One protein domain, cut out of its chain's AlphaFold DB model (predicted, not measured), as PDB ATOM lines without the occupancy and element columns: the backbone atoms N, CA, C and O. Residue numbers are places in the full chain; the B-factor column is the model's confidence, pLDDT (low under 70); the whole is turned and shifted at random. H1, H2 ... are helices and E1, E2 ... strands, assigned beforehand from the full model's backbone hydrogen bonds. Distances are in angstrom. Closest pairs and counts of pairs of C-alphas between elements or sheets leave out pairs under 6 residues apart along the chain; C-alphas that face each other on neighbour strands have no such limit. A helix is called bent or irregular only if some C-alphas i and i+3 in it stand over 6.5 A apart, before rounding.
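What this domain is: This is residues 5 to 142 of the 504 residues of an uncharacterized protein of Acrocarpospora corrugata (UniProt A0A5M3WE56). Look for a strongly twisted sheet of four antiparallel strands, E1 - E2 - E4 - E3, with H1 and H4 on one face, making two layers. H3 packs on H1, and short H2 sits by the last residue of E3. The 138 printed residues hold four named helices and four named strands, in order E1 E2 H1 E3 H2 H3 E4 H4; the class is mixed, with under half of the residues in named elements. The whole is compact, radius of gyration of the C-alphas 14.3 A, spanning 43 by 37 by 28 A.

How they stand to each other: Start at the hairpin of E1, residues 14 to 19, and E2, residues 22 to 27: N 15 and O 26 are within hydrogen-bond range, 2.9 A. E2's other neighbour is E4, residues 119 to 124, with N 25 and O 121 at 2.9 A; next comes edge strand E3, residues 59 to 65, with N 61 and O 122 at 2.8 A. H4, residues 130 to 141, is over E1 and along it, 13 degrees on the local plane, at a height over the sheet of 7.8 A; their closest C-alphas, Arg 18 and Pro 130, are 5.2 A apart. H1, residues 42 to 54, is on the same face, over none of the strands. E2, H1 and E3 form a split strand-helix-strand unit, two strands running the same way with E4 between them; its crossover is right-handed. H1 only just touches H4, with 3 pairs of C-alphas within 8 A, the closest Arg 52 and Leu 140, 6.4 A. H3, residues 93 to 101, touches H1 at a steep tilt of 58 degrees, closest C-alphas Glu 51 and Pro 93, 5.5 A. H3 and H2, residues 75 to 78, only graze the sheet. Every O i to N i+4 pair is within range in H1 and H3, 6 of 8 in H4; H2 is too short for one.

Where its parts are: Find C-alpha 14 at (145.548, 128.669, 105.290), where E1 begins. H1 runs 18.1 A, E3 18.0 A. H4 runs 17.5 A to C-alpha 141 at (137.530, 131.267, 107.642), and is irregular: C-alphas 131 and 134 are 7.9 A apart.

The domain as a whole: The farthest C-alphas, Lys 111 and Gly 127, are 42.9 A apart. The printed part has no cut; the links E2 to H1, H2 to H3 and H3 to E4 are long. Look for pLDDT under 70 in 37 residues, among them 87 to 96 and 101 to 116.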
ATOM      1  N   ASP A   5     137.060 138.575 105.060       80.06
ATOM      2  CA  ASP A   5     136.964 139.881 105.712       80.06
ATOM      3  C   ASP A   5     135.674 140.559 105.221       80.06
ATOM      4  O   ASP A   5     135.593 140.998 104.069       80.06
ATOM      5  N   GLY A   6     134.622 140.516 106.045       79.81
ATOM      6  CA  GLY A   6     133.246 140.712 105.577       79.81
ATOM      7  C   GLY A   6     132.887 139.690 104.490       79.81
ATOM      8  O   GLY A   6     133.210 138.512 104.614       79.81
ATOM      9  N   ASP A   7     132.293 140.144 103.388       78.50
ATOM     10  CA  ASP A   7     131.941 139.278 102.249       78.50
ATOM     11  C   ASP A   7     133.128 138.976 101.312       78.50
ATOM     12  O   ASP A   7     132.997 138.235 100.334       78.50
ATOM     13  N   GLN A   8     134.308 139.547 101.579       82.62
ATOM     14  CA  GLN A   8     135.470 139.412 100.708       82.62
ATOM     15  C   GLN A   8     136.410 138.295 101.178       82.62
ATOM     16  O   GLN A   8     137.080 138.415 102.202       82.62
ATOM     17  N   ALA A   9     136.570 137.247 100.364       88.75
ATOM     18  CA  ALA A   9     137.640 136.270 100.556       88.75
ATOM     19  C   ALA A   9     139.017 136.921 100.335       88.75
ATOM     20  O   ALA A   9     139.301 137.451  99.256       88.75
ATOM     21  N   LEU A  10     139.900 136.850 101.333       86.38
ATOM     22  CA  LEU A  10     141.279 137.313 101.200       86.38
ATOM     23  C   LEU A  10     142.087 136.330 100.348       86.38
ATOM     24  O   LEU A  10     142.053 135.115 100.567       86.38
ATOM     25  N   ASN A  11     142.891 136.845  99.414       88.12
ATOM     26  CA  ASN A  11     143.855 136.044  98.662       88.12
ATOM     27  C   ASN A  11     145.021 135.679  99.588       88.12
ATOM     28  O   ASN A  11     146.090 136.287  99.533       88.12
ATOM     29  N   ALA A  12     144.796 134.713 100.471       88.69
ATOM     30  CA  ALA A  12     145.773 134.092 101.355       88.69
ATOM     31  C   ALA A  12     145.233 132.742 101.831       88.69
ATOM     32  O   ALA A  12     144.178 132.669 102.454       88.69
ATOM     33  N   GLU A  13     145.933 131.671 101.494       94.06
ATOM     34  CA  GLU A  13     145.545 130.311 101.838       94.06
ATOM     35  C   GLU A  13     146.061 129.923 103.229       94.06
ATOM     36  O   GLU A  13     147.221 130.174 103.572       94.06
ATOM     37  N   PHE A  14     145.196 129.289 104.018       96.62
ATOM     38  CA  PHE A  14     145.548 128.669 105.290       96.62
ATOM     39  C   PHE A  14     144.827 127.327 105.485       96.62
ATOM     40  O   PHE A  14     143.817 127.045 104.828       96.62
ATOM     41  N   SER A  15     145.336 126.510 106.399       96.12
ATOM     42  CA  SER A  15     144.696 125.285 106.884       96.12
ATOM     43  C   SER A  15     144.924 125.133 108.385       96.12
ATOM     44  O   SER A  15     145.814 125.770 108.948       96.12
ATOM     45  N   VAL A  16     144.131 124.283 109.032       96.00
ATOM     46  CA  VAL A  16     144.394 123.816 110.396       96.00
ATOM     47  C   VAL A  16     144.482 122.299 110.344       96.00
ATOM     48  O   VAL A  16     143.665 121.663 109.688       96.00
ATOM     49  N   GLU A  17     145.486 121.717 110.988       95.44
ATOM     50  CA  GLU A  17     145.648 120.264 111.073       95.44
ATOM     51  C   GLU A  17     145.947 119.818 112.506       95.44
ATOM     52  O   GLU A  17     146.423 120.598 113.337       95.44
ATOM     53  N   ARG A  18     145.691 118.541 112.791       92.56
ATOM     54  CA  ARG A  18     146.100 117.910 114.044       92.56
ATOM     55  C   ARG A  18     147.617 117.742 114.075       92.56
ATOM     56  O   ARG A  18     148.191 117.086 113.210       92.56
ATOM     57  N   GLU A  19     148.256 118.233 115.131       84.62
ATOM     58  CA  GLU A  19     149.684 118.034 115.380       84.62
ATOM     59  C   GLU A  19     149.897 117.427 116.773       84.62
ATOM     60  O   GLU A  19     150.071 118.109 117.787       84.62
ATOM     61  N   GLY A  20     149.834 116.094 116.834       82.88
ATOM     62  CA  GLY A  20     149.916 115.340 118.082       82.88
ATOM     63  C   GLY A  20     148.735 115.644 119.008       82.88
ATOM     64  O   GLY A  20     147.614 115.201 118.749       82.88
ATOM     65  N   LYS A  21     149.013 116.377 120.094       80.44
ATOM     66  CA  LYS A  21     148.023 116.839 121.085       80.44
ATOM     67  C   LYS A  21     147.634 118.316 120.920       80.44
ATOM     68  O   LYS A  21     147.013 118.877 121.816       80.44
ATOM     69  N   TYR A  22     148.045 118.944 119.822       85.12
ATOM     70  CA  TYR A  22     147.819 120.359 119.534       85.12
ATOM     71  C   TYR A  22     147.125 120.539 118.182       85.12
ATOM     72  O   TYR A  22     147.072 119.611 117.370       85.12
ATOM     73  N   LEU A  23     146.650 121.757 117.934       87.31
ATOM     74  CA  LEU A  23     146.195 122.212 116.623       87.31
ATOM     75  C   LEU A  23     147.315 123.013 115.956       87.31
ATOM     76  O   LEU A  23     148.028 123.758 116.627       87.31
ATOM     77  N   ALA A  24     147.480 122.876 114.646       95.06
ATOM     78  CA  ALA A  24     148.486 123.606 113.888       95.06
ATOM     79  C   ALA A  24     147.829 124.418 112.777       95.06
ATOM     80  O   ALA A  24     147.371 123.855 111.786       95.06
ATOM     81  N   LEU A  25     147.815 125.744 112.926       96.75
ATOM     82  CA  LEU A  25     147.420 126.647 111.851       96.75
ATOM     83  C   LEU A  25     148.608 126.861 110.920       96.75
ATOM     84  O   LEU A  25     149.678 127.309 111.331       96.75
ATOM     85  N   ILE A  26     148.405 126.578 109.644       95.69
ATOM     86  CA  ILE A  26     149.403 126.736 108.598       95.69
ATOM     87  C   ILE A  26     148.936 127.845 107.676       95.69
ATOM     88  O   ILE A  26     147.861 127.745 107.096       95.69
ATOM     89  N   GLN A  27     149.764 128.870 107.490       93.00
ATOM     90  CA  GLN A  27     149.519 129.899 106.486       93.00
ATOM     91  C   GLN A  27     150.540 129.781 105.357       93.00
ATOM     92  O   GLN A  27     151.754 129.797 105.582       93.00
ATOM     93  N   GLU A  28     150.048 129.676 104.127       91.06
ATOM     94  CA  GLU A  28     150.871 129.480 102.940       91.06
ATOM     95  C   GLU A  28     151.624 130.759 102.547       91.06
ATOM     96  O   GLU A  28     151.115 131.876 102.645       91.06
ATOM     97  N   SER A  29     152.852 130.611 102.041       86.12
ATOM     98  CA  SER A  29     153.681 131.754 101.637       86.12
ATOM     99  C   SER A  29     153.020 132.582 100.534       86.12
ATOM    100  O   SER A  29     152.493 132.020  99.568       86.12
ATOM    101  N   SER A  30     153.150 133.907 100.594       80.06
ATOM    102  CA  SER A  30     152.931 134.764  99.419       80.06
ATOM    103  C   SER A  30     154.059 134.580  98.413       80.06
ATOM    104  O   SER A  30     155.192 134.351  98.818       80.06
ATOM    105  N   SER A  31     153.783 134.613  97.106       71.25
ATOM    106  CA  SER A  31     154.801 134.547  96.040       71.25
ATOM    107  C   SER A  31     154.241 135.031  94.693       71.25
ATOM    108  O   SER A  31     153.032 135.050  94.481       71.25
ATOM    109  N   GLY A  32     155.112 135.449  93.768       62.34
ATOM    110  CA  GLY A  32     154.721 135.858  92.410       62.34
ATOM    111  C   GLY A  32     154.894 137.351  92.095       62.34
ATOM    112  O   GLY A  32     155.307 138.162  92.931       62.34
ATOM    113  N   ARG A  33     154.614 137.714  90.836       53.25
ATOM    114  CA  ARG A  33     154.774 139.083  90.309       53.25
ATOM    115  C   ARG A  33     153.616 139.989  90.763       53.25
ATOM    116  O   ARG A  33     152.508 139.483  90.941       53.25
ATOM    117  N   PRO A  34     153.835 141.308  90.937       49.53
ATOM    118  CA  PRO A  34     152.754 142.261  91.213       49.53
ATOM    119  C   PRO A  34     151.590 142.092  90.217       49.53
ATOM    120  O   PRO A  34     151.835 141.936  89.023       49.53
ATOM    121  N   GLY A  35     150.348 142.043  90.711       54.94
ATOM    122  CA  GLY A  35     149.134 141.803  89.907       54.94
ATOM    123  C   GLY A  35     148.753 140.329  89.677       54.94
ATOM    124  O   GLY A  35     147.621 140.054  89.305       54.94
ATOM    125  N   LYS A  36     149.657 139.369  89.932       66.44
ATOM    126  CA  LYS A  36     149.393 137.911  89.873       66.44
ATOM    127  C   LYS A  36     150.025 137.171  91.062       66.44
ATOM    128  O   LYS A  36     150.627 136.109  90.898       66.44
ATOM    129  N   ARG A  37     149.984 137.770  92.256       73.50
ATOM    130  CA  ARG A  37     150.564 137.163  93.464       73.50
ATOM    131  C   ARG A  37     149.642 136.082  94.019       73.50
ATOM    132  O   ARG A  37     148.479 136.361  94.299       73.50
ATOM    133  N   ARG A  38     150.186 134.883  94.238       80.44
ATOM    134  CA  ARG A  38     149.568 133.878  95.109       80.44
ATOM    135  C   ARG A  38     149.705 134.363  96.546       80.44
ATOM    136  O   ARG A  38     150.787 134.810  96.930       80.44
ATOM    137  N   ASN A  39     148.629 134.269  97.319       84.44
ATOM    138  CA  ASN A  39     148.550 134.721  98.702       84.44
ATOM    139  C   ASN A  39     148.941 136.207  98.865       84.44
ATOM    140  O   ASN A  39     149.748 136.559  99.725       84.44
ATOM    141  N   GLY A  40     148.456 137.086  97.977       80.31
ATOM    142  CA  GLY A  40     148.765 138.525  97.981       80.31
ATOM    143  C   GLY A  40     148.408 139.253  99.285       80.31
ATOM    144  O   GLY A  40     149.131 140.171  99.673       80.31
ATOM    145  N   ASP A  41     147.383 138.780  99.994       80.75
ATOM    146  CA  ASP A  41     146.848 139.365 101.227       80.75
ATOM    147  C   ASP A  41     147.437 138.744 102.502       80.75
ATOM    148  O   ASP A  41     146.893 138.915 103.588       80.75
ATOM    149  N   TYR A  42     148.570 138.037 102.405       84.12
ATOM    150  CA  TYR A  42     149.201 137.292 103.505       84.12
ATOM    151  C   TYR A  42     149.216 138.026 104.858       84.12
ATOM    152  O   TYR A  42     148.799 137.470 105.869       84.12
ATOM    153  N   ASN A  43     149.661 139.287 104.893       77.50
ATOM    154  CA  ASN A  43     149.733 140.048 106.145       77.50
ATOM    155  C   ASN A  43     148.349 140.420 106.698       77.50
ATOM    156  O   ASN A  43     148.182 140.417 107.914       77.50
ATOM    157  N   ARG A  44     147.385 140.737 105.825       77.38
ATOM    158  CA  ARG A  44     146.006 141.073 106.209       77.38
ATOM    159  C   ARG A  44     145.290 139.829 106.734       77.38
ATOM    160  O   ARG A  44     144.715 139.868 107.810       77.38
ATOM    161  N   ALA A  45     145.453 138.701 106.048       82.44
ATOM    162  CA  ALA A  45     144.931 137.415 106.490       82.44
ATOM    163  C   ALA A  45     145.559 136.938 107.804       82.44
ATOM    164  O   ALA A  45     144.848 136.423 108.654       82.44
ATOM    165  N   LEU A  46     146.865 137.142 108.015       84.50
ATOM    166  CA  LEU A  46     147.498 136.784 109.288       84.50
ATOM    167  C   LEU A  46     146.977 137.639 110.447       84.50
ATOM    168  O   LEU A  46     146.781 137.108 111.531       84.50
ATOM    169  N   ALA A  47     146.762 138.944 110.233       76.31
ATOM    170  CA  ALA A  47     146.153 139.805 111.251       76.31
ATOM    171  C   ALA A  47     144.763 139.287 111.642       76.31
ATOM    172  O   ALA A  47     144.525 139.048 112.819       76.31
ATOM    173  N   LEU A  48     143.915 139.029 110.644       83.06
ATOM    174  CA  LEU A  48     142.547 138.554 110.841       83.06
ATOM    175  C   LEU A  48     142.489 137.178 111.524       83.06
ATOM    176  O   LEU A  48     141.686 136.953 112.420       83.06
ATOM    177  N   LEU A  49     143.360 136.243 111.132       87.31
ATOM    178  CA  LEU A  49     143.432 134.922 111.765       87.31
ATOM    179  C   LEU A  49     143.897 135.017 113.226       87.31
ATOM    180  O   LEU A  49     143.385 134.293 114.072       87.31
ATOM    181  N   VAL A  50     144.849 135.906 113.531       82.94
ATOM    182  CA  VAL A  50     145.325 136.136 114.903       82.94
ATOM    183  C   VAL A  50     144.251 136.793 115.767       82.94
ATOM    184  O   VAL A  50     144.068 136.365 116.899       82.94
ATOM    185  N   GLU A  51     143.527 137.773 115.231       79.00
ATOM    186  CA  GLU A  51     142.382 138.412 115.890       79.00
ATOM    187  C   GLU A  51     141.290 137.385 116.233       79.00
ATOM    188  O   GLU A  51     140.897 137.247 117.385       79.00
ATOM    189  N   ARG A  52     140.894 136.536 115.279       85.19
ATOM    190  CA  ARG A  52     139.881 135.491 115.526       85.19
ATOM    191  C   ARG A  52     140.313 134.432 116.534       85.19
ATOM    192  O   ARG A  52     139.473 133.853 117.225       85.19
ATOM    193  N   LEU A  53     141.608 134.129 116.577       83.88
ATOM    194  CA  LEU A  53     142.190 133.249 117.586       83.88
ATOM    195  C   LEU A  53     142.247 133.937 118.957       83.88
ATOM    196  O   LEU A  53     142.060 133.275 119.975       83.88
ATOM    197  N   GLN A  54     142.470 135.250 118.988       75.75
ATOM    198  CA  GLN A  54     142.426 136.059 120.200       75.75
ATOM    199  C   GLN A  54     141.018 136.106 120.804       75.75
ATOM    200  O   GLN A  54     140.889 135.870 122.004       75.75
ATOM    201  N   ASP A  55     139.976 136.284 119.987       75.38
ATOM    202  CA  ASP A  55     138.568 136.226 120.423       75.38
ATOM    203  C   ASP A  55     138.188 134.876 121.053       75.38
ATOM    204  O   ASP A  55     137.226 134.772 121.812       75.38
ATOM    205  N   ARG A  56     138.952 133.824 120.742       82.25
ATOM    206  CA  ARG A  56     138.779 132.457 121.257       82.25
ATOM    207  C   ARG A  56     139.732 132.125 122.405       82.25
ATOM    208  O   ARG A  56     139.870 130.958 122.753       82.25
ATOM    209  N   ASP A  57     140.414 133.127 122.960       70.81
ATOM    210  CA  ASP A  57     141.406 132.986 124.032       70.81
ATOM    211  C   ASP A  57     142.495 131.936 123.722       70.81
ATOM    212  O   ASP A  57     142.960 131.185 124.583       70.81
ATOM    213  N   ALA A  58     142.893 131.843 122.449       75.88
ATOM    214  CA  ALA A  58     143.882 130.867 122.023       75.88
ATOM    215  C   ALA A  58     145.275 131.181 122.590       75.88
ATOM    216  O   ALA A  58     145.704 132.333 122.713       75.88
ATOM    217  N   VAL A  59     146.031 130.119 122.859       77.69
ATOM    218  CA  VAL A  59     147.437 130.173 123.254       77.69
ATOM    219  C   VAL A  59     148.296 129.681 122.097       77.69
ATOM    220  O   VAL A  59     148.211 128.525 121.681       77.69
ATOM    221  N   LEU A  60     149.166 130.554 121.597       84.19
ATOM    222  CA  LEU A  60     150.197 130.225 120.627       84.19
ATOM    223  C   LEU A  60     151.382 129.572 121.336       84.19
ATOM    224  O   LEU A  60     152.186 130.250 121.958       84.19
ATOM    225  N   LEU A  61     151.484 128.251 121.244       76.69
ATOM    226  CA  LEU A  61     152.489 127.436 121.926       76.69
ATOM    227  C   LEU A  61     153.861 127.492 121.244       76.69
ATOM    228  O   LEU A  61     154.888 127.445 121.916       76.69
ATOM    229  N   ASP A  62     153.873 127.556 119.913       81.31
ATOM    230  CA  ASP A  62     155.083 127.680 119.098       81.31
ATOM    231  C   ASP A  62     154.732 128.308 117.743       81.31
ATOM    232  O   ASP A  62     153.590 128.242 117.284       81.31
ATOM    233  N   ALA A  63     155.724 128.879 117.070       87.38
ATOM    234  CA  ALA A  63     155.576 129.413 115.724       87.38
ATOM    235  C   ALA A  63     156.847 129.136 114.926       87.38
ATOM    236  O   ALA A  63     157.935 129.536 115.332       87.38
ATOM    237  N   LEU A  64     156.711 128.475 113.780       87.75
ATOM    238  CA  LEU A  64     157.829 128.031 112.955       87.75
ATOM    239  C   LEU A  64     157.703 128.572 111.532       87.75
ATOM    240  O   LEU A  64     156.615 128.626 110.958       87.75
ATOM    241  N   VAL A  65     158.838 128.892 110.916       86.50
ATOM    242  CA  VAL A  65     158.931 129.010 109.459       86.50
ATOM    243  C   VAL A  65     158.919 127.597 108.878       86.50
ATOM    244  O   VAL A  65     159.807 126.800 109.162       86.50
ATOM    245  N   ASP A  66     157.909 127.264 108.081       86.75
ATOM    246  CA  ASP A  66     157.670 125.933 107.507       86.75
ATOM    247  C   ASP A  66     157.652 125.959 105.978       86.75
ATOM    248  O   ASP A  66     156.738 125.458 105.323       86.75
ATOM    249  N   SER A  67     158.684 126.586 105.401       82.94
ATOM    250  CA  SER A  67     158.898 126.657 103.954       82.94
ATOM    251  C   SER A  67     159.683 125.450 103.435       82.94
ATOM    252  O   SER A  67     160.394 124.779 104.182       82.94
ATOM    253  N   LYS A  68     159.636 125.192 102.124       78.44
ATOM    254  CA  LYS A  68     160.403 124.103 101.489       78.44
ATOM    255  C   LYS A  68     161.913 124.215 101.757       78.44
ATOM    256  O   LYS A  68     162.596 123.210 101.928       78.44
ATOM    257  N   GLU A  69     162.416 125.438 101.824       74.69
ATOM    258  CA  GLU A  69     163.818 125.794 102.048       74.69
ATOM    259  C   GLU A  69     164.221 125.736 103.520       74.69
ATOM    260  O   GLU A  69     165.405 125.784 103.812       74.69
ATOM    261  N   THR A  70     163.266 125.664 104.445       80.31
ATOM    262  CA  THR A  70     163.541 125.639 105.887       80.31
ATOM    263  C   THR A  70     163.125 124.332 106.530       80.31
ATOM    264  O   THR A  70     163.704 123.978 107.542       80.31
ATOM    265  N   ARG A  71     162.213 123.553 105.929       81.75
ATOM    266  CA  ARG A  71     161.646 122.338 106.541       81.75
ATOM    267  C   ARG A  71     162.654 121.261 106.947       81.75
ATOM    268  O   ARG A  71     162.325 120.396 107.745       81.75
ATOM    269  N   HIS A  72     163.842 121.291 106.347       81.00
ATOM    270  CA  HIS A  72     164.933 120.362 106.627       81.00
ATOM    271  C   HIS A  72     165.802 120.796 107.818       81.00
ATOM    272  O   HIS A  72     166.561 119.981 108.330       81.00
ATOM    273  N   LEU A  73     165.717 122.065 108.230       78.94
ATOM    274  CA  LEU A  73     166.442 122.593 109.380       78.94
ATOM    275  C   LEU A  73     165.761 122.148 110.687       78.94
ATOM    276  O   LEU A  73     164.538 121.940 110.695       78.94
ATOM    277  N   PRO A  74     166.516 122.054 111.797       80.88
ATOM    278  CA  PRO A  74     165.949 121.845 113.126       80.88
ATOM    279  C   PRO A  74     164.897 122.908 113.466       80.88
ATOM    280  O   PRO A  74     165.025 124.068 113.069       80.88
ATOM    281  N   GLU A  75     163.862 122.541 114.227       81.88
ATOM    282  CA  GLU A  75     162.794 123.482 114.604       81.88
ATOM    283  C   GLU A  75     163.325 124.712 115.349       81.88
ATOM    284  O   GLU A  75     162.830 125.814 115.128       81.88
ATOM    285  N   GLU A  76     164.380 124.550 116.154       76.50
ATOM    286  CA  GLU A  76     165.044 125.641 116.877       76.50
ATOM    287  C   GLU A  76     165.554 126.743 115.940       76.50
ATOM    288  O   GLU A  76     165.407 127.929 116.231       76.50
ATOM    289  N   GLU A  77     166.091 126.368 114.778       72.38
ATOM    290  CA  GLU A  77     166.602 127.310 113.776       72.38
ATOM    291  C   GLU A  77     165.483 127.968 112.961       72.38
ATOM    292  O   GLU A  77     165.711 128.943 112.241       72.38
ATOM    293  N   ARG A  78     164.265 127.432 113.060       80.56
ATOM    294  CA  ARG A  78     163.084 127.870 112.309       80.56
ATOM    295  C   ARG A  78     162.082 128.633 113.166       80.56
ATOM    296  O   ARG A  78     161.094 129.141 112.630       80.56
ATOM    297  N   ARG A  79     162.319 128.687 114.473       82.38
ATOM    298  CA  ARG A  79     161.402 129.205 115.480       82.38
ATOM    299  C   ARG A  79     161.319 130.731 115.454       82.38
ATOM    300  O   ARG A  79     162.319 131.436 115.358       82.38
ATOM    301  N   ILE A  80     160.091 131.230 115.524       76.56
ATOM    302  CA  ILE A  80     159.717 132.643 115.421       76.56
ATOM    303  C   ILE A  80     159.532 133.259 116.814       76.56
ATOM    304  O   ILE A  80     159.945 134.398 117.022       76.56
ATOM    305  N   ILE A  81     158.934 132.522 117.755       69.56
ATOM    306  CA  ILE A  81     158.645 132.987 119.123       69.56
ATOM    307  C   ILE A  81     159.494 132.241 120.152       69.56
ATOM    308  O   ILE A  81     159.843 131.085 119.951       69.56
ATOM    309  N   SER A  82     159.842 132.887 121.261       65.62
ATOM    310  CA  SER A  82     160.738 132.303 122.273       65.62
ATOM    311  C   SER A  82     160.026 131.445 123.329       65.62
ATOM    312  O   SER A  82     160.706 130.744 124.079       65.62
ATOM    313  N   GLY A  83     158.691 131.455 123.352       58.53
ATOM    314  CA  GLY A  83     157.854 130.695 124.281       58.53
ATOM    315  C   GLY A  83     156.356 130.858 123.978       58.53
ATOM    316  O   GLY A  83     156.018 131.579 123.033       58.53
ATOM    317  N   PRO A  84     155.471 130.188 124.744       63.62
ATOM    318  CA  PRO A  84     154.026 130.281 124.572       63.62
ATOM    319  C   PRO A  84     153.480 131.690 124.823       63.62
ATOM    320  O   PRO A  84     153.919 132.373 125.743       63.62
ATOM    321  N   ILE A  85     152.487 132.102 124.038       72.12
ATOM    322  CA  ILE A  85     151.868 133.428 124.100       72.12
ATOM    323  C   ILE A  85     150.354 133.264 124.140       72.12
ATOM    324  O   ILE A  85     149.763 132.743 123.195       72.12
ATOM    325  N   ARG A  86     149.711 133.729 125.211       72.12
ATOM    326  CA  ARG A  86     148.251 133.831 125.269       72.12
ATOM    327  C   ARG A  86     147.815 135.054 124.471       72.12
ATOM    328  O   ARG A  86     148.200 136.172 124.796       72.12
ATOM    329  N   LEU A  87     147.054 134.848 123.398       69.75
ATOM    330  CA  LEU A  87     146.754 135.920 122.447       69.75
ATOM    331  C   LEU A  87     145.850 137.004 123.058       69.75
ATOM    332  O   LEU A  87     146.022 138.175 122.734       69.75
ATOM    333  N   ALA A  88     144.968 136.643 123.998       67.19
ATOM    334  CA  ALA A  88     144.108 137.584 124.727       67.19
ATOM    335  C   ALA A  88     144.882 138.642 125.534       67.19
ATOM    336  O   ALA A  88     144.408 139.767 125.675       67.19
ATOM    337  N   ASP A  89     146.101 138.333 125.990       51.44
ATOM    338  CA  ASP A  89     146.933 139.258 126.775       51.44
ATOM    339  C   ASP A  89     147.563 140.371 125.900       51.44
ATOM    340  O   ASP A  89     148.290 141.242 126.388       51.44
ATOM    341  N   HIS A  90     147.292 140.360 124.590       53.91
ATOM    342  CA  HIS A  90     147.833 141.286 123.601       53.91
ATOM    343  C   HIS A  90     146.713 141.958 122.782       53.91
ATOM    344  O   HIS A  90     146.420 141.503 121.680       53.91
ATOM    345  N   PRO A  91     146.134 143.088 123.228       44.94
ATOM    346  CA  PRO A  91     144.953 143.709 122.602       44.94
ATOM    347  C   PRO A  91     145.179 144.306 121.198       44.94
ATOM    348  O   PRO A  91     144.250 144.850 120.617       44.94
ATOM    349  N   ASP A  92     146.400 144.234 120.649       55.50
ATOM    350  CA  ASP A  92     146.742 144.731 119.308       55.50
ATOM    351  C   ASP A  92     147.117 143.557 118.369       55.50
ATOM    352  O   ASP A  92     148.279 143.106 118.360       55.50
ATOM    353  N   PRO A  93     146.177 143.095 117.518       51.09
ATOM    354  CA  PRO A  93     146.422 142.056 116.515       51.09
ATOM    355  C   PRO A  93     147.530 142.414 115.513       51.09
ATOM    356  O   PRO A  93     148.254 141.538 115.024       51.09
ATOM    357  N   LEU A  94     147.751 143.704 115.226       48.38
ATOM    358  CA  LEU A  94     148.815 144.158 114.326       48.38
ATOM    359  C   LEU A  94     150.198 144.036 114.978       48.38
ATOM    360  O   LEU A  94     151.186 143.771 114.279       48.38
ATOM    361  N   LYS A  95     150.306 144.196 116.303       56.28
ATOM    362  CA  LYS A  95     151.539 143.926 117.065       56.28
ATOM    363  C   LYS A  95     151.860 142.435 117.092       56.28
ATOM    364  O   LYS A  95     153.001 142.073 116.794       56.28
ATOM    365  N   LEU A  96     150.868 141.579 117.343       61.16
ATOM    366  CA  LEU A  96     151.028 140.123 117.264       61.16
ATOM    367  C   LEU A  96     151.445 139.680 115.851       61.16
ATOM    368  O   LEU A  96     152.430 138.958 115.687       61.16
ATOM    369  N   ARG A  97     150.805 140.213 114.803       75.00
ATOM    370  CA  ARG A  97     151.215 139.982 113.407       75.00
ATOM    371  C   ARG A  97     152.665 140.407 113.155       75.00
ATOM    372  O   ARG A  97     153.423 139.680 112.507       75.00
ATOM    373  N   ARG A  98     153.086 141.589 113.627       61.88
ATOM    374  CA  ARG A  98     154.476 142.073 113.473       61.88
ATOM    375  C   ARG A  98     155.474 141.159 114.180       61.88
ATOM    376  O   ARG A  98     156.514 140.855 113.593       61.88
ATOM    377  N   MET A  99     155.146 140.687 115.378       64.75
ATOM    378  CA  MET A  99     155.951 139.723 116.129       64.75
ATOM    379  C   MET A  99     156.122 138.408 115.360       64.75
ATOM    380  O   MET A  99     157.231 137.887 115.290       64.75
ATOM    381  N   LEU A 100     155.069 137.923 114.696       70.62
ATOM    382  CA  LEU A 100     155.135 136.693 113.905       70.62
ATOM    383  C   LEU A 100     155.857 136.868 112.565       70.62
ATOM    384  O   LEU A 100     156.451 135.914 112.070       70.62
ATOM    385  N   THR A 101     155.832 138.061 111.963       65.69
ATOM    386  CA  THR A 101     156.355 138.303 110.600       65.69
ATOM    387  C   THR A 101     157.778 138.852 110.550       65.69
ATOM    388  O   THR A 101     158.523 138.532 109.623       65.69
ATOM    389  N   THR A 102     158.199 139.634 111.544       65.56
ATOM    390  CA  THR A 102     159.525 140.282 111.559       65.56
ATOM    391  C   THR A 102     160.694 139.280 111.622       65.56
ATOM    392  O   THR A 102     161.658 139.455 110.867       65.56
ATOM    393  N   PRO A 103     160.639 138.203 112.434       63.59
ATOM    394  CA  PRO A 103     161.718 137.212 112.506       63.59
ATOM    395  C   PRO A 103     161.869 136.362 111.231       63.59
ATOM    396  O   PRO A 103     162.981 135.946 110.898       63.59
ATOM    397  N   GLN A 104     160.790 136.162 110.458       67.12
ATOM    398  CA  GLN A 104     160.766 135.277 109.277       67.12
ATOM    399  C   GLN A 104     161.815 135.652 108.215       67.12
ATOM    400  O   GLN A 104     162.362 134.789 107.520       67.12
ATOM    401  N   ALA A 105     162.137 136.944 108.094       60.06
ATOM    402  CA  ALA A 105     163.125 137.447 107.140       60.06
ATOM    403  C   ALA A 105     164.567 137.004 107.459       60.06
ATOM    404  O   ALA A 105     165.415 136.980 106.565       60.06
ATOM    405  N   ARG A 106     164.858 136.660 108.721       63.69
ATOM    406  CA  ARG A 106     166.200 136.271 109.188       63.69
ATOM    407  C   ARG A 106     166.415 134.754 109.205       63.69
ATOM    408  O   ARG A 106     167.555 134.313 109.152       63.69
ATOM    409  N   ILE A 107     165.337 133.975 109.211       63.78
ATOM    410  CA  ILE A 107     165.349 132.512 109.339       63.78
ATOM    411  C   ILE A 107     165.495 131.841 107.963       63.78
ATOM    412  O   ILE A 107     164.640 132.028 107.102       63.78
ATOM    413  N   GLY A 108     166.556 131.060 107.728       52.44
ATOM    414  CA  GLY A 108     166.764 130.324 106.468       52.44
ATOM    415  C   GLY A 108     167.040 131.215 105.248       52.44
ATOM    416  O   GLY A 108     166.307 131.175 104.256       52.44
ATOM    417  N   GLN A 109     168.054 132.083 105.331       57.47
ATOM    418  CA  GLN A 109     168.417 132.991 104.239       57.47
ATOM    419  C   GLN A 109     168.969 132.237 103.017       57.47
ATOM    420  O   GLN A 109     169.976 131.543 103.096       57.47
ATOM    421  N   SER A 110     168.354 132.455 101.852       51.56
ATOM    422  CA  SER A 110     168.929 132.131 100.541       51.56
ATOM    423  C   SER A 110     168.847 133.361  99.629       51.56
ATOM    424  O   SER A 110     168.021 134.250  99.854       51.56
ATOM    425  N   LYS A 111     169.693 133.424  98.587       42.28
ATOM    426  CA  LYS A 111     169.839 134.586  97.680       42.28
ATOM    427  C   LYS A 111     168.534 135.064  97.004       42.28
ATOM    428  O   LYS A 111     168.526 136.170  96.478       42.28
ATOM    429  N   ASN A 112     167.448 134.284  97.058       44.72
ATOM    430  CA  ASN A 112     166.128 134.591  96.484       44.72
ATOM    431  C   ASN A 112     164.963 134.449  97.491       44.72
ATOM    432  O   ASN A 112     163.814 134.261  97.096       44.72
ATOM    433  N   SER A 113     165.239 134.500  98.797       48.44
ATOM    434  CA  SER A 113     164.236 134.203  99.826       48.44
ATOM    435  C   SER A 113     163.146 135.281  99.919       48.44
ATOM    436  O   SER A 113     163.435 136.471 100.063       48.44
ATOM    437  N   ASN A 114     161.880 134.864  99.842       55.06
ATOM    438  CA  ASN A 114     160.737 135.762  99.983       55.06
ATOM    439  C   ASN A 114     160.547 136.202 101.449       55.06
ATOM    440  O   ASN A 114     160.818 135.439 102.374       55.06
ATOM    441  N   LYS A 115     160.063 137.433 101.667       52.44
ATOM    442  CA  LYS A 115     159.852 138.018 103.005       52.44
ATOM    443  C   LYS A 115     158.659 137.409 103.755       52.44
ATOM    444  O   LYS A 115     158.604 137.513 104.972       52.44
ATOM    445  N   THR A 116     157.730 136.789 103.034       65.00
ATOM    446  CA  THR A 116     156.503 136.148 103.538       65.00
ATOM    447  C   THR A 116     156.592 134.645 103.288       65.00
ATOM    448  O   THR A 116     156.327 134.182 102.174       65.00
ATOM    449  N   LYS A 117     157.051 133.898 104.290       77.75
ATOM    450  CA  LYS A 117     157.304 132.454 104.188       77.75
ATOM    451  C   LYS A 117     156.099 131.679 104.699       77.75
ATOM    452  O   LYS A 117     155.288 132.232 105.422       77.75
ATOM    453  N   ARG A 118     155.984 130.405 104.326       88.69
ATOM    454  CA  ARG A 118     154.973 129.526 104.916       88.69
ATOM    455  C   ARG A 118     155.266 129.423 106.410       88.69
ATOM    456  O   ARG A 118     156.422 129.191 106.770       88.69
ATOM    457  N   ILE A 119     154.260 129.634 107.248       89.88
ATOM    458  CA  ILE A 119     154.389 129.546 108.705       89.88
ATOM    459  C   ILE A 119     153.448 128.502 109.272       89.88
ATOM    460  O   ILE A 119     152.381 128.252 108.717       89.88
ATOM    461  N   ARG A 120     153.868 127.917 110.388       93.81
ATOM    462  CA  ARG A 120     153.115 126.953 111.180       93.81
ATOM    463  C   ARG A 120     153.016 127.485 112.602       93.81
ATOM    464  O   ARG A 120     154.040 127.711 113.240       93.81
ATOM    465  N   LEU A 121     151.799 127.705 113.070       93.25
ATOM    466  CA  LEU A 121     151.463 128.189 114.402       93.25
ATOM    467  C   LEU A 121     150.863 127.023 115.189       93.25
ATOM    468  O   LEU A 121     149.796 126.533 114.828       93.25
ATOM    469  N   ARG A 122     151.546 126.564 116.239       91.44
ATOM    470  CA  ARG A 122     151.033 125.521 117.136       91.44
ATOM    471  C   ARG A 122     150.181 126.171 118.210       91.44
ATOM    472  O   ARG A 122     150.644 127.085 118.886       91.44
ATOM    473  N   LEU A 123     148.956 125.699 118.372       89.06
ATOM    474  CA  LEU A 123     147.912 126.362 119.136       89.06
ATOM    475  C   LEU A 123     147.283 125.408 120.153       89.06
ATOM    476  O   LEU A 123     147.095 124.215 119.895       89.06
ATOM    477  N   SER A 124     146.901 125.975 121.292       84.62
ATOM    478  CA  SER A 124     145.819 125.470 122.132       84.62
ATOM    479  C   SER A 124     144.666 126.457 122.014       84.62
ATOM    480  O   SER A 124     144.861 127.646 122.255       84.62
ATOM    481  N   VAL A 125     143.493 125.986 121.598       84.50
ATOM    482  CA  VAL A 125     142.308 126.832 121.427       84.50
ATOM    483  C   VAL A 125     141.224 126.293 122.357       84.50
ATOM    484  O   VAL A 125     140.760 125.171 122.141       84.50
ATOM    485  N   PRO A 126     140.856 127.026 123.421       78.38
ATOM    486  CA  PRO A 126     139.733 126.656 124.272       78.38
ATOM    487  C   PRO A 126     138.486 126.320 123.444       78.38
ATOM    488  O   PRO A 126     138.134 127.042 122.515       78.38
ATOM    489  N   GLY A 127     137.839 125.197 123.762       76.88
ATOM    490  CA  GLY A 127     136.653 124.723 123.041       76.88
ATOM    491  C   GLY A 127     136.928 123.894 121.781       76.88
ATOM    492  O   GLY A 127     135.972 123.398 121.204       76.88
ATOM    493  N   TYR A 128     138.194 123.693 121.388       80.12
ATOM    494  CA  TYR A 128     138.566 122.843 120.252       80.12
ATOM    495  C   TYR A 128     139.619 121.811 120.657       80.12
ATOM    496  O   TYR A 128     140.735 122.137 121.078       80.12
ATOM    497  N   SER A 129     139.280 120.538 120.499       84.06
ATOM    498  CA  SER A 129     140.219 119.428 120.606       84.06
ATOM    499  C   SER A 129     141.063 119.291 119.326       84.06
ATOM    500  O   SER A 129     140.686 119.794 118.265       84.06
ATOM    501  N   PRO A 130     142.210 118.585 119.369       83.25
ATOM    502  CA  PRO A 130     143.039 118.369 118.180       83.25
ATOM    503  C   PRO A 130     142.329 117.652 117.022       83.25
ATOM    504  O   PRO A 130     142.766 117.784 115.882       83.25
ATOM    505  N   ASP A 131     141.262 116.897 117.301       87.88
ATOM    506  CA  ASP A 131     140.472 116.187 116.288       87.88
ATOM    507  C   ASP A 131     139.448 117.104 115.589       87.88
ATOM    508  O   ASP A 131     138.932 116.761 114.530       87.88
ATOM    509  N   GLU A 132     139.215 118.308 116.118       89.00
ATOM    510  CA  GLU A 132     138.294 119.317 115.573       89.00
ATOM    511  C   GLU A 132     139.020 120.362 114.705       89.00
ATOM    512  O   GLU A 132     138.569 121.499 114.551       89.00
ATOM    513  N   ALA A 133     140.157 119.983 114.113       90.56
ATOM    514  CA  ALA A 133     140.963 120.864 113.265       90.56
ATOM    515  C   ALA A 133     140.171 121.425 112.075       90.56
ATOM    516  O   ALA A 133     140.254 122.621 111.790       90.56
ATOM    517  N   ASP A 134     139.359 120.586 111.425       91.19
ATOM    518  CA  ASP A 134     138.519 121.012 110.307       91.19
ATOM    519  C   ASP A 134     137.467 122.030 110.758       91.19
ATOM    520  O   ASP A 134     137.259 123.032 110.073       91.19
ATOM    521  N   GLN A 135     136.846 121.830 111.927       88.62
ATOM    522  CA  GLN A 135     135.862 122.767 112.474       88.62
ATOM    523  C   GLN A 135     136.510 124.123 112.780       88.62
ATOM    524  O   GLN A 135     136.013 125.156 112.336       88.62
ATOM    525  N   LEU A 136     137.677 124.128 113.437       90.12
ATOM    526  CA  LEU A 136     138.412 125.367 113.696       90.12
ATOM    527  C   LEU A 136     138.801 126.082 112.390       90.12
ATOM    528  O   LEU A 136     138.717 127.304 112.314       90.12
ATOM    529  N   ALA A 137     139.210 125.352 111.347       93.00
ATOM    530  CA  ALA A 137     139.525 125.955 110.052       93.00
ATOM    531  C   ALA A 137     138.306 126.652 109.422       93.00
ATOM    532  O   ALA A 137     138.452 127.756 108.889       93.00
ATOM    533  N   HIS A 138     137.117 126.043 109.515       92.38
ATOM    534  CA  HIS A 138     135.856 126.636 109.059       92.38
ATOM    535  C   HIS A 138     135.508 127.903 109.839       92.38
ATOM    536  O   HIS A 138     135.275 128.949 109.228       92.38
ATOM    537  N   ASP A 139     135.580 127.844 111.166       88.38
ATOM    538  CA  ASP A 139     135.240 128.969 112.039       88.38
ATOM    539  C   ASP A 139     136.213 130.144 111.878       88.38
ATOM    540  O   ASP A 139     135.814 131.308 111.929       88.38
ATOM    541  N   LEU A 140     137.495 129.859 111.635       89.38
ATOM    542  CA  LEU A 140     138.500 130.879 111.341       89.38
ATOM    543  C   LEU A 140     138.372 131.457 109.930       89.38
ATOM    544  O   LEU A 140     138.882 132.553 109.691       89.38
ATOM    545  N   ALA A 141     137.733 130.756 108.992       88.69
ATOM    546  CA  ALA A 141     137.530 131.267 107.642       88.69
ATOM    547  C   ALA A 141     136.273 132.128 107.517       88.69
ATOM    548  O   ALA A 141     136.315 133.113 106.781       88.69
ATOM    549  N   ALA A 142     135.192 131.779 108.219       84.19
ATOM    550  CA  ALA A 142     133.891 132.439 108.126       84.19
ATOM    551  C   ALA A 142     133.983 133.959 108.343       84.19
ATOM    552  O   ALA A 142     134.806 134.421 109.128       84.19
TER     553      ALA A 142